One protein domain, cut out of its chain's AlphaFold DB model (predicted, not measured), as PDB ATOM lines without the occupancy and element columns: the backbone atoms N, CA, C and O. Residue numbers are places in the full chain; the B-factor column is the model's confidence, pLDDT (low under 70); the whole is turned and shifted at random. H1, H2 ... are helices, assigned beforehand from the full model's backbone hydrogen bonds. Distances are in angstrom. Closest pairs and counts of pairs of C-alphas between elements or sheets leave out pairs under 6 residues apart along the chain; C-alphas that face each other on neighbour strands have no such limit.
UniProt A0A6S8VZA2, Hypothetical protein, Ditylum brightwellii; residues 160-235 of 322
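What this domain is: This is residues 160 to 235 of the 322 residues of the protein "Hypothetical protein" of Ditylum brightwellii (UniProt A0A6S8VZA2). One long helix, H4, is crossed in its first half by short H1 and met near its beginning by short H2; its far part sticks out as an arm, residues 224 to 233. Short H3 touches no helix. The printed part has 76 residues, with four named helices, H1 to H4 in order, and no named strand: all helix. It is loose, with a radius of gyration of the C-alphas of 14.2 A and spans of 44 by 29 by 22 A.

How they stand to each other: Start at H1, residues 160 to 169; it touches H2, residues 177 to 186, at 71 degrees, only just about perpendicular, closest at C-alphas 162 and 177, 6.8 A apart. H4, residues 209 to 233, touches H1 with residues 213 to 221 alone, about perpendicular at 79 degrees; the closest C-alphas, of Ala 161 and Cys 217, are 4.2 A apart. H4 touches H2 with residues 209 to 213 alone, about perpendicular at 78 degrees, closest at C-alphas 185 and 209, 5.8 A. H3, residues 188 to 194, is apart from H1 and H4 and meets H2 only through their tight link. Every O i to N i+4 pair in H1, H2, H3 and H4 is within hydrogen-bond range.

Where its parts are: Find C-alpha 160 at (128.120, 159.042, 246.055), where H1 begins. H4 runs 35.9 A to C-alpha 233 at (149.483, 159.863, 233.360).

The domain as a whole: The farthest C-alphas, of Gly 204 and Lys 235, are 45.0 A apart. Look for the long link at residues 195 to 208; the printed part has no cut. The pLDDT is under 70 at residues 232 to 235.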
ATOM      1  N   GLY A 160     126.701 158.829 245.768       92.31
ATOM      2  CA  GLY A 160     128.120 159.042 246.055       92.31
ATOM      3  C   GLY A 160     128.544 158.409 247.379       92.31
ATOM      4  O   GLY A 160     129.575 157.746 247.425       92.31
ATOM      5  N   ALA A 161     127.728 158.549 248.425       95.38
ATOM      6  CA  ALA A 161     127.999 157.949 249.725       95.38
ATOM      7  C   ALA A 161     127.935 156.415 249.674       95.38
ATOM      8  O   ALA A 161     128.853 155.755 250.152       95.38
ATOM      9  N   LEU A 162     126.919 155.849 249.010       95.88
ATOM     10  CA  LEU A 162     126.798 154.401 248.784       95.88
ATOM     11  C   LEU A 162     128.009 153.836 248.030       95.88
ATOM     12  O   LEU A 162     128.574 152.812 248.410       95.88
ATOM     13  N   ALA A 163     128.455 154.527 246.978       94.88
ATOM     14  CA  ALA A 163     129.665 154.149 246.259       94.88
ATOM     15  C   ALA A 163     130.930 154.303 247.128       94.88
ATOM     16  O   ALA A 163     131.834 153.479 247.026       94.88
ATOM     17  N   GLY A 164     130.989 155.306 248.009       95.25
ATOM     18  CA  GLY A 164     132.050 155.453 249.009       95.25
ATOM     19  C   GLY A 164     132.112 154.268 249.977       95.25
ATOM     20  O   GLY A 164     133.180 153.694 250.169       95.25
ATOM     21  N   ILE A 165     130.966 153.838 250.512       95.81
ATOM     22  CA  ILE A 165     130.860 152.647 251.373       95.81
ATOM     23  C   ILE A 165     131.345 151.411 250.619       95.81
ATOM     24  O   ILE A 165     132.160 150.651 251.134       95.81
ATOM     25  N   GLN A 166     130.911 151.238 249.371       94.44
ATOM     26  CA  GLN A 166     131.340 150.124 248.532       94.44
ATOM     27  C   GLN A 166     132.853 150.128 248.254       94.44
ATOM     28  O   GLN A 166     133.449 149.060 248.127       94.44
ATOM     29  N   LEU A 167     133.485 151.301 248.146       93.94
ATOM     30  CA  LEU A 167     134.939 151.415 247.986       93.94
ATOM     31  C   LEU A 167     135.698 150.998 249.255       93.94
ATOM     32  O   LEU A 167     136.782 150.437 249.137       93.94
ATOM     33  N   ILE A 168     135.135 151.256 250.438       93.00
ATOM     34  CA  ILE A 168     135.758 150.936 251.732       93.00
ATOM     35  C   ILE A 168     135.544 149.463 252.098       93.00
ATOM     36  O   ILE A 168     136.495 148.761 252.424       93.00
ATOM     37  N   PHE A 169     134.299 148.989 252.029       92.75
ATOM     38  CA  PHE A 169     133.894 147.673 252.539       92.75
ATOM     39  C   PHE A 169     133.723 146.609 251.446       92.75
ATOM     40  O   PHE A 169     133.520 145.434 251.744       92.75
ATOM     41  N   GLY A 170     133.803 146.991 250.170       90.25
ATOM     42  CA  GLY A 170     133.567 146.091 249.044       90.25
ATOM     43  C   GLY A 170     132.081 145.848 248.743       90.25
ATOM     44  O   GLY A 170     131.178 146.483 249.285       90.25
ATOM     45  N   LYS A 171     131.815 144.932 247.801       82.94
ATOM     46  CA  LYS A 171     130.451 144.582 247.340       82.94
ATOM     47  C   LYS A 171     129.697 143.671 248.306       82.94
ATOM     48  O   LYS A 171     128.475 143.745 248.384       82.94
ATOM     49  N   THR A 172     130.419 142.785 248.976       77.25
ATOM     50  CA  THR A 172     129.879 141.810 249.922       77.25
ATOM     51  C   THR A 172     130.044 142.366 251.321       77.25
ATOM     52  O   THR A 172     131.131 142.303 251.889       77.25
ATOM     53  N   LYS A 173     128.964 142.931 251.853       77.56
ATOM     54  CA  LYS A 173     128.905 143.449 253.215       77.56
ATOM     55  C   LYS A 173     127.931 142.626 254.052       77.56
ATOM     56  O   LYS A 173     126.927 142.150 253.531       77.56
ATOM     57  N   ALA A 174     128.258 142.443 255.329       76.94
ATOM     58  CA  ALA A 174     127.445 141.675 256.275       76.94
ATOM     59  C   ALA A 174     126.241 142.465 256.824       76.94
ATOM     60  O   ALA A 174     125.308 141.868 257.347       76.94
ATOM     61  N   MET A 175     126.285 143.792 256.704       87.69
ATOM     62  CA  MET A 175     125.327 144.748 257.259       87.69
ATOM     63  C   MET A 175     124.809 145.676 256.160       87.69
ATOM     64  O   MET A 175     125.382 145.722 255.062       87.69
ATOM     65  N   ASP A 176     123.735 146.414 256.435       93.19
ATOM     66  CA  ASP A 176     123.219 147.393 255.479       93.19
ATOM     67  C   ASP A 176     124.139 148.627 255.346       93.19
ATOM     68  O   ASP A 176     125.099 148.818 256.094       93.19
ATOM     69  N   ASP A 177     123.911 149.461 254.324       95.06
ATOM     70  CA  ASP A 177     124.763 150.635 254.082       95.06
ATOM     71  C   ASP A 177     124.697 151.671 255.219       95.06
ATOM     72  O   ASP A 177     125.688 152.343 255.509       95.06
ATOM     73  N   LEU A 178     123.547 151.810 255.881       95.69
ATOM     74  CA  LEU A 178     123.383 152.769 256.968       95.69
ATOM     75  C   LEU A 178     124.148 152.311 258.213       95.69
ATOM     76  O   LEU A 178     124.810 153.125 258.853       95.69
ATOM     77  N   GLU A 179     124.113 151.017 258.523       95.88
ATOM     78  CA  GLU A 179     124.925 150.391 259.567       95.88
ATOM     79  C   GLU A 179     126.421 150.561 259.284       95.88
ATOM     80  O   GLU A 179     127.174 150.946 260.178       95.88
ATOM     81  N   MET A 180     126.855 150.400 258.030       95.94
ATOM     82  CA  MET A 180     128.252 150.656 257.653       95.94
ATOM     83  C   MET A 180     128.667 152.115 257.882       95.94
ATOM     84  O   MET A 180     129.760 152.377 258.386       95.94
ATOM     85  N   ALA A 181     127.799 153.081 257.567       96.31
ATOM     86  CA  ALA A 181     128.058 154.487 257.875       96.31
ATOM     87  C   ALA A 181     128.125 154.747 259.394       96.31
ATOM     88  O   ALA A 181     128.962 155.531 259.846       96.31
ATOM     89  N   ARG A 182     127.294 154.064 260.195       96.44
ATOM     90  CA  ARG A 182     127.349 154.143 261.665       96.44
ATOM     91  C   ARG A 182     128.651 153.583 262.220       96.44
ATOM     92  O   ARG A 182     129.251 154.245 263.054       96.44
ATOM     93  N   ILE A 183     129.147 152.462 261.700       95.50
ATOM     94  CA  ILE A 183     130.453 151.909 262.093       95.50
ATOM     95  C   ILE A 183     131.571 152.931 261.852       95.50
ATOM     96  O   ILE A 183     132.388 153.170 262.738       95.50
ATOM     97  N   LEU A 184     131.593 153.588 260.687       95.06
ATOM     98  CA  LEU A 184     132.586 154.635 260.411       95.06
ATOM     99  C   LEU A 184     132.490 155.802 261.402       95.06
ATOM    100  O   LEU A 184     133.515 156.340 261.812       95.06
ATOM    101  N   ARG A 185     131.270 156.180 261.800       96.06
ATOM    102  CA  ARG A 185     131.024 157.204 262.822       96.06
ATOM    103  C   ARG A 185     131.520 156.750 264.195       96.06
ATOM    104  O   ARG A 185     132.220 157.509 264.857       96.06
ATOM    105  N   ASP A 186     131.170 155.542 264.621       95.31
ATOM    106  CA  ASP A 186     131.433 155.028 265.971       95.31
ATOM    107  C   ASP A 186     132.928 154.789 266.219       95.31
ATOM    108  O   ASP A 186     133.442 155.113 267.287       95.31
ATOM    109  N   TYR A 187     133.649 154.284 265.214       94.44
ATOM    110  CA  TYR A 187     135.066 153.930 265.335       94.44
ATOM    111  C   TYR A 187     136.033 155.027 264.877       94.44
ATOM    112  O   TYR A 187     137.242 154.801 264.889       94.44
ATOM    113  N   GLN A 188     135.544 156.210 264.485       93.44
ATOM    114  CA  GLN A 188     136.371 157.272 263.897       93.44
ATOM    115  C   GLN A 188     137.625 157.589 264.728       93.44
ATOM    116  O   GLN A 188     138.723 157.610 264.184       93.44
ATOM    117  N   THR A 189     137.485 157.757 266.047       91.56
ATOM    118  CA  THR A 189     138.592 158.144 266.932       91.56
ATOM    119  C   THR A 189     139.602 157.014 267.064       91.56
ATOM    120  O   THR A 189     140.785 157.229 266.838       91.56
ATOM    121  N   THR A 190     139.133 155.788 267.313       94.31
ATOM    122  CA  THR A 190     139.998 154.602 267.383       94.31
ATOM    123  C   THR A 190     140.760 154.375 266.079       94.31
ATOM    124  O   THR A 190     141.928 154.001 266.104       94.31
ATOM    125  N   VAL A 191     140.118 154.611 264.933       92.75
ATOM    126  CA  VAL A 191     140.758 154.491 263.618       92.75
ATOM    127  C   VAL A 191     141.782 155.604 263.402       92.75
ATOM    128  O   VAL A 191     142.869 155.317 262.910       92.75
ATOM    129  N   PHE A 192     141.483 156.850 263.780       93.75
ATOM    130  CA  PHE A 192     142.458 157.944 263.712       93.75
ATOM    131  C   PHE A 192     143.695 157.645 264.561       93.75
ATOM    132  O   PHE A 192     144.809 157.741 264.048       93.75
ATOM    133  N   ASP A 193     143.503 157.170 265.791       93.62
ATOM    134  CA  ASP A 193     144.594 156.783 266.687       93.62
ATOM    135  C   ASP A 193     145.421 155.627 266.104       93.62
ATOM    136  O   ASP A 193     146.648 155.699 266.053       93.62
ATOM    137  N   ALA A 194     144.761 154.583 265.590       95.44
ATOM    138  CA  ALA A 194     145.429 153.438 264.969       95.44
ATOM    139  C   ALA A 194     146.230 153.818 263.710       95.44
ATOM    140  O   ALA A 194     147.233 153.178 263.397       95.44
ATOM    141  N   LEU A 195     145.798 154.857 262.990       94.50
ATOM    142  CA  LEU A 195     146.501 155.407 261.830       94.50
ATOM    143  C   LEU A 195     147.570 156.447 262.207       94.50
ATOM    144  O   LEU A 195     148.283 156.915 261.319       94.50
ATOM    145  N   GLY A 196     147.686 156.823 263.486       95.06
ATOM    146  CA  GLY A 196     148.577 157.892 263.938       95.06
ATOM    147  C   GLY A 196     148.191 159.272 263.391       95.06
ATOM    148  O   GLY A 196     149.066 160.096 263.128       95.06
ATOM    149  N   VAL A 197     146.896 159.513 263.165       92.19
ATOM    150  CA  VAL A 197     146.360 160.763 262.611       92.19
ATOM    151  C   VAL A 197     145.750 161.606 263.723       92.19
ATOM    152  O   VAL A 197     144.733 161.242 264.305       92.19
ATOM    153  N   GLU A 198     146.307 162.791 263.960       88.88
ATOM    154  CA  GLU A 198     145.673 163.796 264.814       88.88
ATOM    155  C   GLU A 198     144.573 164.524 264.023       88.88
ATOM    156  O   GLU A 198     144.843 165.409 263.207       88.88
ATOM    157  N   PHE A 199     143.313 164.117 264.208       86.94
ATOM    158  CA  PHE A 199     142.201 164.705 263.462       86.94
ATOM    159  C   PHE A 199     141.804 166.085 264.028       86.94
ATOM    160  O   PHE A 199     141.409 166.177 265.195       86.94
ATOM    161  N   PRO A 200     141.823 167.163 263.216       85.12
ATOM    162  CA  PRO A 200     141.509 168.512 263.678       85.12
ATOM    163  C   PRO A 200     139.992 168.698 263.830       85.12
ATOM    164  O   PRO A 200     139.317 169.261 262.966       85.12
ATOM    165  N   SER A 201     139.440 168.210 264.940       82.69
ATOM    166  CA  SER A 201     138.014 168.346 265.250       82.69
ATOM    167  C   SER A 201     137.566 169.815 265.290       82.69
ATOM    168  O   SER A 201     138.285 170.711 265.745       82.69
ATOM    169  N   PHE A 202     136.348 170.087 264.818       82.44
ATOM    170  CA  PHE A 202     135.778 171.433 264.863       82.44
ATOM    171  C   PHE A 202     135.077 171.666 266.203       82.44
ATOM    172  O   PHE A 202     134.027 171.076 266.481       82.44
ATOM    173  N   CYS A 203     135.648 172.542 267.035       77.12
ATOM    174  CA  CYS A 203     135.190 172.799 268.405       77.12
ATOM    175  C   CYS A 203     135.123 171.536 269.281       77.12
ATOM    176  O   CYS A 203     134.185 171.375 270.061       77.12
ATOM    177  N   GLY A 204     136.083 170.616 269.126       78.75
ATOM    178  CA  GLY A 204     136.140 169.386 269.926       78.75
ATOM    179  C   GLY A 204     135.024 168.379 269.629       78.75
ATOM    180  O   GLY A 204     134.832 167.442 270.399       78.75
ATOM    181  N   ARG A 205     134.248 168.570 268.553       82.44
ATOM    182  CA  ARG A 205     133.162 167.661 268.170       82.44
ATOM    183  C   ARG A 205     133.676 166.529 267.291       82.44
ATOM    184  O   ARG A 205     134.394 166.776 266.322       82.44
ATOM    185  N   GLY A 206     133.228 165.312 267.591       86.94
ATOM    186  CA  GLY A 206     133.337 164.190 266.666       86.94
ATOM    187  C   GLY A 206     132.534 164.435 265.385       86.94
ATOM    188  O   GLY A 206     131.609 165.251 265.348       86.94
ATOM    189  N   ILE A 207     132.897 163.713 264.333       92.00
ATOM    190  CA  ILE A 207     132.215 163.706 263.041       92.00
ATOM    191  C   ILE A 207     130.853 163.023 263.236       92.00
ATOM    192  O   ILE A 207     130.806 161.874 263.670       92.00
ATOM    193  N   SER A 208     129.749 163.714 262.947       93.44
ATOM    194  CA  SER A 208     128.401 163.130 263.059       93.44
ATOM    195  C   SER A 208     128.105 162.144 261.926       93.44
ATOM    196  O   SER A 208     128.775 162.156 260.891       93.44
ATOM    197  N   LEU A 209     127.058 161.327 262.062       96.25
ATOM    198  CA  LEU A 209     126.613 160.424 260.991       96.25
ATOM    199  C   LEU A 209     126.287 161.180 259.689       96.25
ATOM    200  O   LEU A 209     126.688 160.751 258.607       96.25
ATOM    201  N   LYS A 210     125.632 162.346 259.785       95.00
ATOM    202  CA  LYS A 210     125.440 163.262 258.647       95.00
ATOM    203  C   LYS A 210     126.777 163.663 258.009       95.00
ATOM    204  O   LYS A 210     126.900 163.677 256.786       95.00
ATOM    205  N   ASN A 211     127.788 164.006 258.811       94.31
ATOM    206  CA  ASN A 211     129.104 164.358 258.278       94.31
ATOM    207  C   ASN A 211     129.804 163.161 257.619       94.31
ATOM    208  O   ASN A 211     130.468 163.363 256.605       94.31
ATOM    209  N   ILE A 212     129.627 161.942 258.137       96.38
ATOM    210  CA  ILE A 212     130.127 160.716 257.501       96.38
ATOM    211  C   ILE A 212     129.501 160.526 256.115       96.38
ATOM    212  O   ILE A 212     130.233 160.251 255.169       96.38
ATOM    213  N   GLU A 213     128.193 160.740 255.940       96.25
ATOM    214  CA  GLU A 213     127.568 160.670 254.608       96.25
ATOM    215  C   GLU A 213     128.172 161.683 253.627       96.25
ATOM    216  O   GLU A 213     128.584 161.308 252.524       96.25
ATOM    217  N   HIS A 214     128.311 162.945 254.045       94.06
ATOM    218  CA  HIS A 214     128.962 163.966 253.224       94.06
ATOM    219  C   HIS A 214     130.413 163.580 252.886       94.06
ATOM    220  O   HIS A 214     130.831 163.688 251.731       94.06
ATOM    221  N   ALA A 215     131.173 163.087 253.869       94.62
ATOM    222  CA  ALA A 215     132.557 162.664 253.687       94.62
ATOM    223  C   ALA A 215     132.673 161.485 252.713       94.62
ATOM    224  O   ALA A 215     133.548 161.500 251.852       94.62
ATOM    225  N   LEU A 216     131.768 160.505 252.779       96.25
ATOM    226  CA  LEU A 216     131.720 159.373 251.850       96.25
ATOM    227  C   LEU A 216     131.459 159.829 250.408       96.25
ATOM    228  O   LEU A 216     132.093 159.334 249.474       96.25
ATOM    229  N   CYS A 217     130.558 160.796 250.218       93.19
ATOM    230  CA  CYS A 217     130.276 161.372 248.906       93.19
ATOM    231  C   CYS A 217     131.503 162.095 248.322       93.19
ATOM    232  O   CYS A 217     131.852 161.887 247.156       93.19
ATOM    233  N   GLU A 218     132.197 162.909 249.123       93.06
ATOM    234  CA  GLU A 218     133.425 163.588 248.687       93.06
ATOM    235  C   GLU A 218     134.595 162.615 248.489       93.06
ATOM    236  O   GLU A 218     135.350 162.748 247.525       93.06
ATOM    237  N   PHE A 219     134.706 161.584 249.329       93.50
ATOM    238  CA  PHE A 219     135.692 160.516 249.184       93.50
ATOM    239  C   PHE A 219     135.541 159.800 247.838       93.50
ATOM    240  O   PHE A 219     136.516 159.642 247.101       93.50
ATOM    241  N   GLN A 220     134.313 159.449 247.451       93.50
ATOM    242  CA  GLN A 220     134.046 158.848 246.148       93.50
ATOM    243  C   GLN A 220     134.487 159.762 244.992       93.50
ATOM    244  O   GLN A 220     135.116 159.291 244.035       93.50
ATOM    245  N   LYS A 221     134.200 161.069 245.065       86.62
ATOM    246  CA  LYS A 221     134.637 162.041 244.046       86.62
ATOM    247  C   LYS A 221     136.157 162.140 243.986       86.62
ATOM    248  O   LYS A 221     136.714 162.167 242.888       86.62
ATOM    249  N   TYR A 222     136.817 162.162 245.142       88.81
ATOM    250  CA  TYR A 222     138.271 162.179 245.249       88.81
ATOM    251  C   TYR A 222     138.892 160.955 244.567       88.81
ATOM    252  O   TYR A 222     139.707 161.112 243.658       88.81
ATOM    253  N   VAL A 223     138.438 159.744 244.909       88.19
ATOM    254  CA  VAL A 223     138.919 158.499 244.287       88.19
ATOM    255  C   VAL A 223     138.709 158.528 242.771       88.19
ATOM    256  O   VAL A 223     139.631 158.240 242.007       88.19
ATOM    257  N   ALA A 224     137.536 158.966 242.304       85.94
ATOM    258  CA  ALA A 224     137.251 159.076 240.874       85.94
ATOM    259  C   ALA A 224     138.169 160.078 240.144       85.94
ATOM    260  O   ALA A 224     138.483 159.883 238.964       85.94
ATOM    261  N   LEU A 225     138.590 161.160 240.807       84.88
ATOM    262  CA  LEU A 225     139.553 162.120 240.262       84.88
ATOM    263  C   LEU A 225     140.963 161.527 240.198       84.88
ATOM    264  O   LEU A 225     141.608 161.639 239.153       84.88
ATOM    265  N   VAL A 226     141.407 160.853 241.262       84.75
ATOM    266  CA  VAL A 226     142.711 160.173 241.317       84.75
ATOM    267  C   VAL A 226     142.810 159.101 240.231       84.75
ATOM    268  O   VAL A 226     143.779 159.080 239.470       84.75
ATOM    269  N   ASP A 227     141.774 158.283 240.055       82.75
ATOM    270  CA  ASP A 227     141.716 157.265 239.001       82.75
ATOM    271  C   ASP A 227     141.812 157.868 237.595       82.75
ATOM    272  O   ASP A 227     142.532 157.362 236.728       82.75
ATOM    273  N   LYS A 228     141.097 158.974 237.347       81.81
ATOM    274  CA  LYS A 228     141.174 159.696 236.069       81.81
ATOM    275  C   LYS A 228     142.571 160.268 235.835       81.81
ATOM    276  O   LYS A 228     143.055 160.205 234.705       81.81
ATOM    277  N   ALA A 229     143.208 160.817 236.868       76.25
ATOM    278  CA  ALA A 229     144.570 161.331 236.784       76.25
ATOM    279  C   ALA A 229     145.561 160.204 236.456       76.25
ATOM    280  O   ALA A 229     146.308 160.329 235.488       76.25
ATOM    281  N   ARG A 230     145.473 159.065 237.157       75.00
ATOM    282  CA  ARG A 230     146.309 157.876 236.921       75.00
ATOM    283  C   ARG A 230     146.166 157.326 235.498       75.00
ATOM    284  O   ARG A 230     147.151 156.999 234.842       75.00
ATOM    285  N   ARG A 231     144.938 157.244 234.973       74.06
ATOM    286  CA  ARG A 231     144.703 156.788 233.588       74.06
ATOM    287  C   ARG A 231     145.267 157.753 232.543       74.06
ATOM    288  O   ARG A 231     145.657 157.311 231.467       74.06
ATOM    289  N   ARG A 232     145.310 159.056 232.840       67.69
ATOM    290  CA  ARG A 232     145.900 160.072 231.953       67.69
ATOM    291  C   ARG A 232     147.427 160.068 232.008       67.69
ATOM    292  O   ARG A 232     148.038 160.102 230.945       67.69
ATOM    293  N   SER A 233     148.024 159.952 233.195       59.28
ATOM    294  CA  SER A 233     149.483 159.863 233.360       59.28
ATOM    295  C   SER A 233     150.071 158.603 232.720       59.28
ATOM    296  O   SER A 233     151.186 158.633 232.215       59.28
ATOM    297  N   ASN A 234     149.308 157.506 232.677       57.22
ATOM    298  CA  ASN A 234     149.724 156.282 231.989       57.22
ATOM    299  C   ASN A 234     149.674 156.390 230.451       57.22
ATOM    300  O   ASN A 234     150.245 155.543 229.773       57.22
ATOM    301  N   LYS A 235     148.979 157.390 229.885       55.41
ATOM    302  CA  LYS A 235     148.820 157.563 228.426       55.41
ATOM    303  C   LYS A 235     149.776 158.587 227.818       55.41
ATOM    304  O   LYS A 235     150.094 158.496 226.640       55.41
TER     305      LYS A 235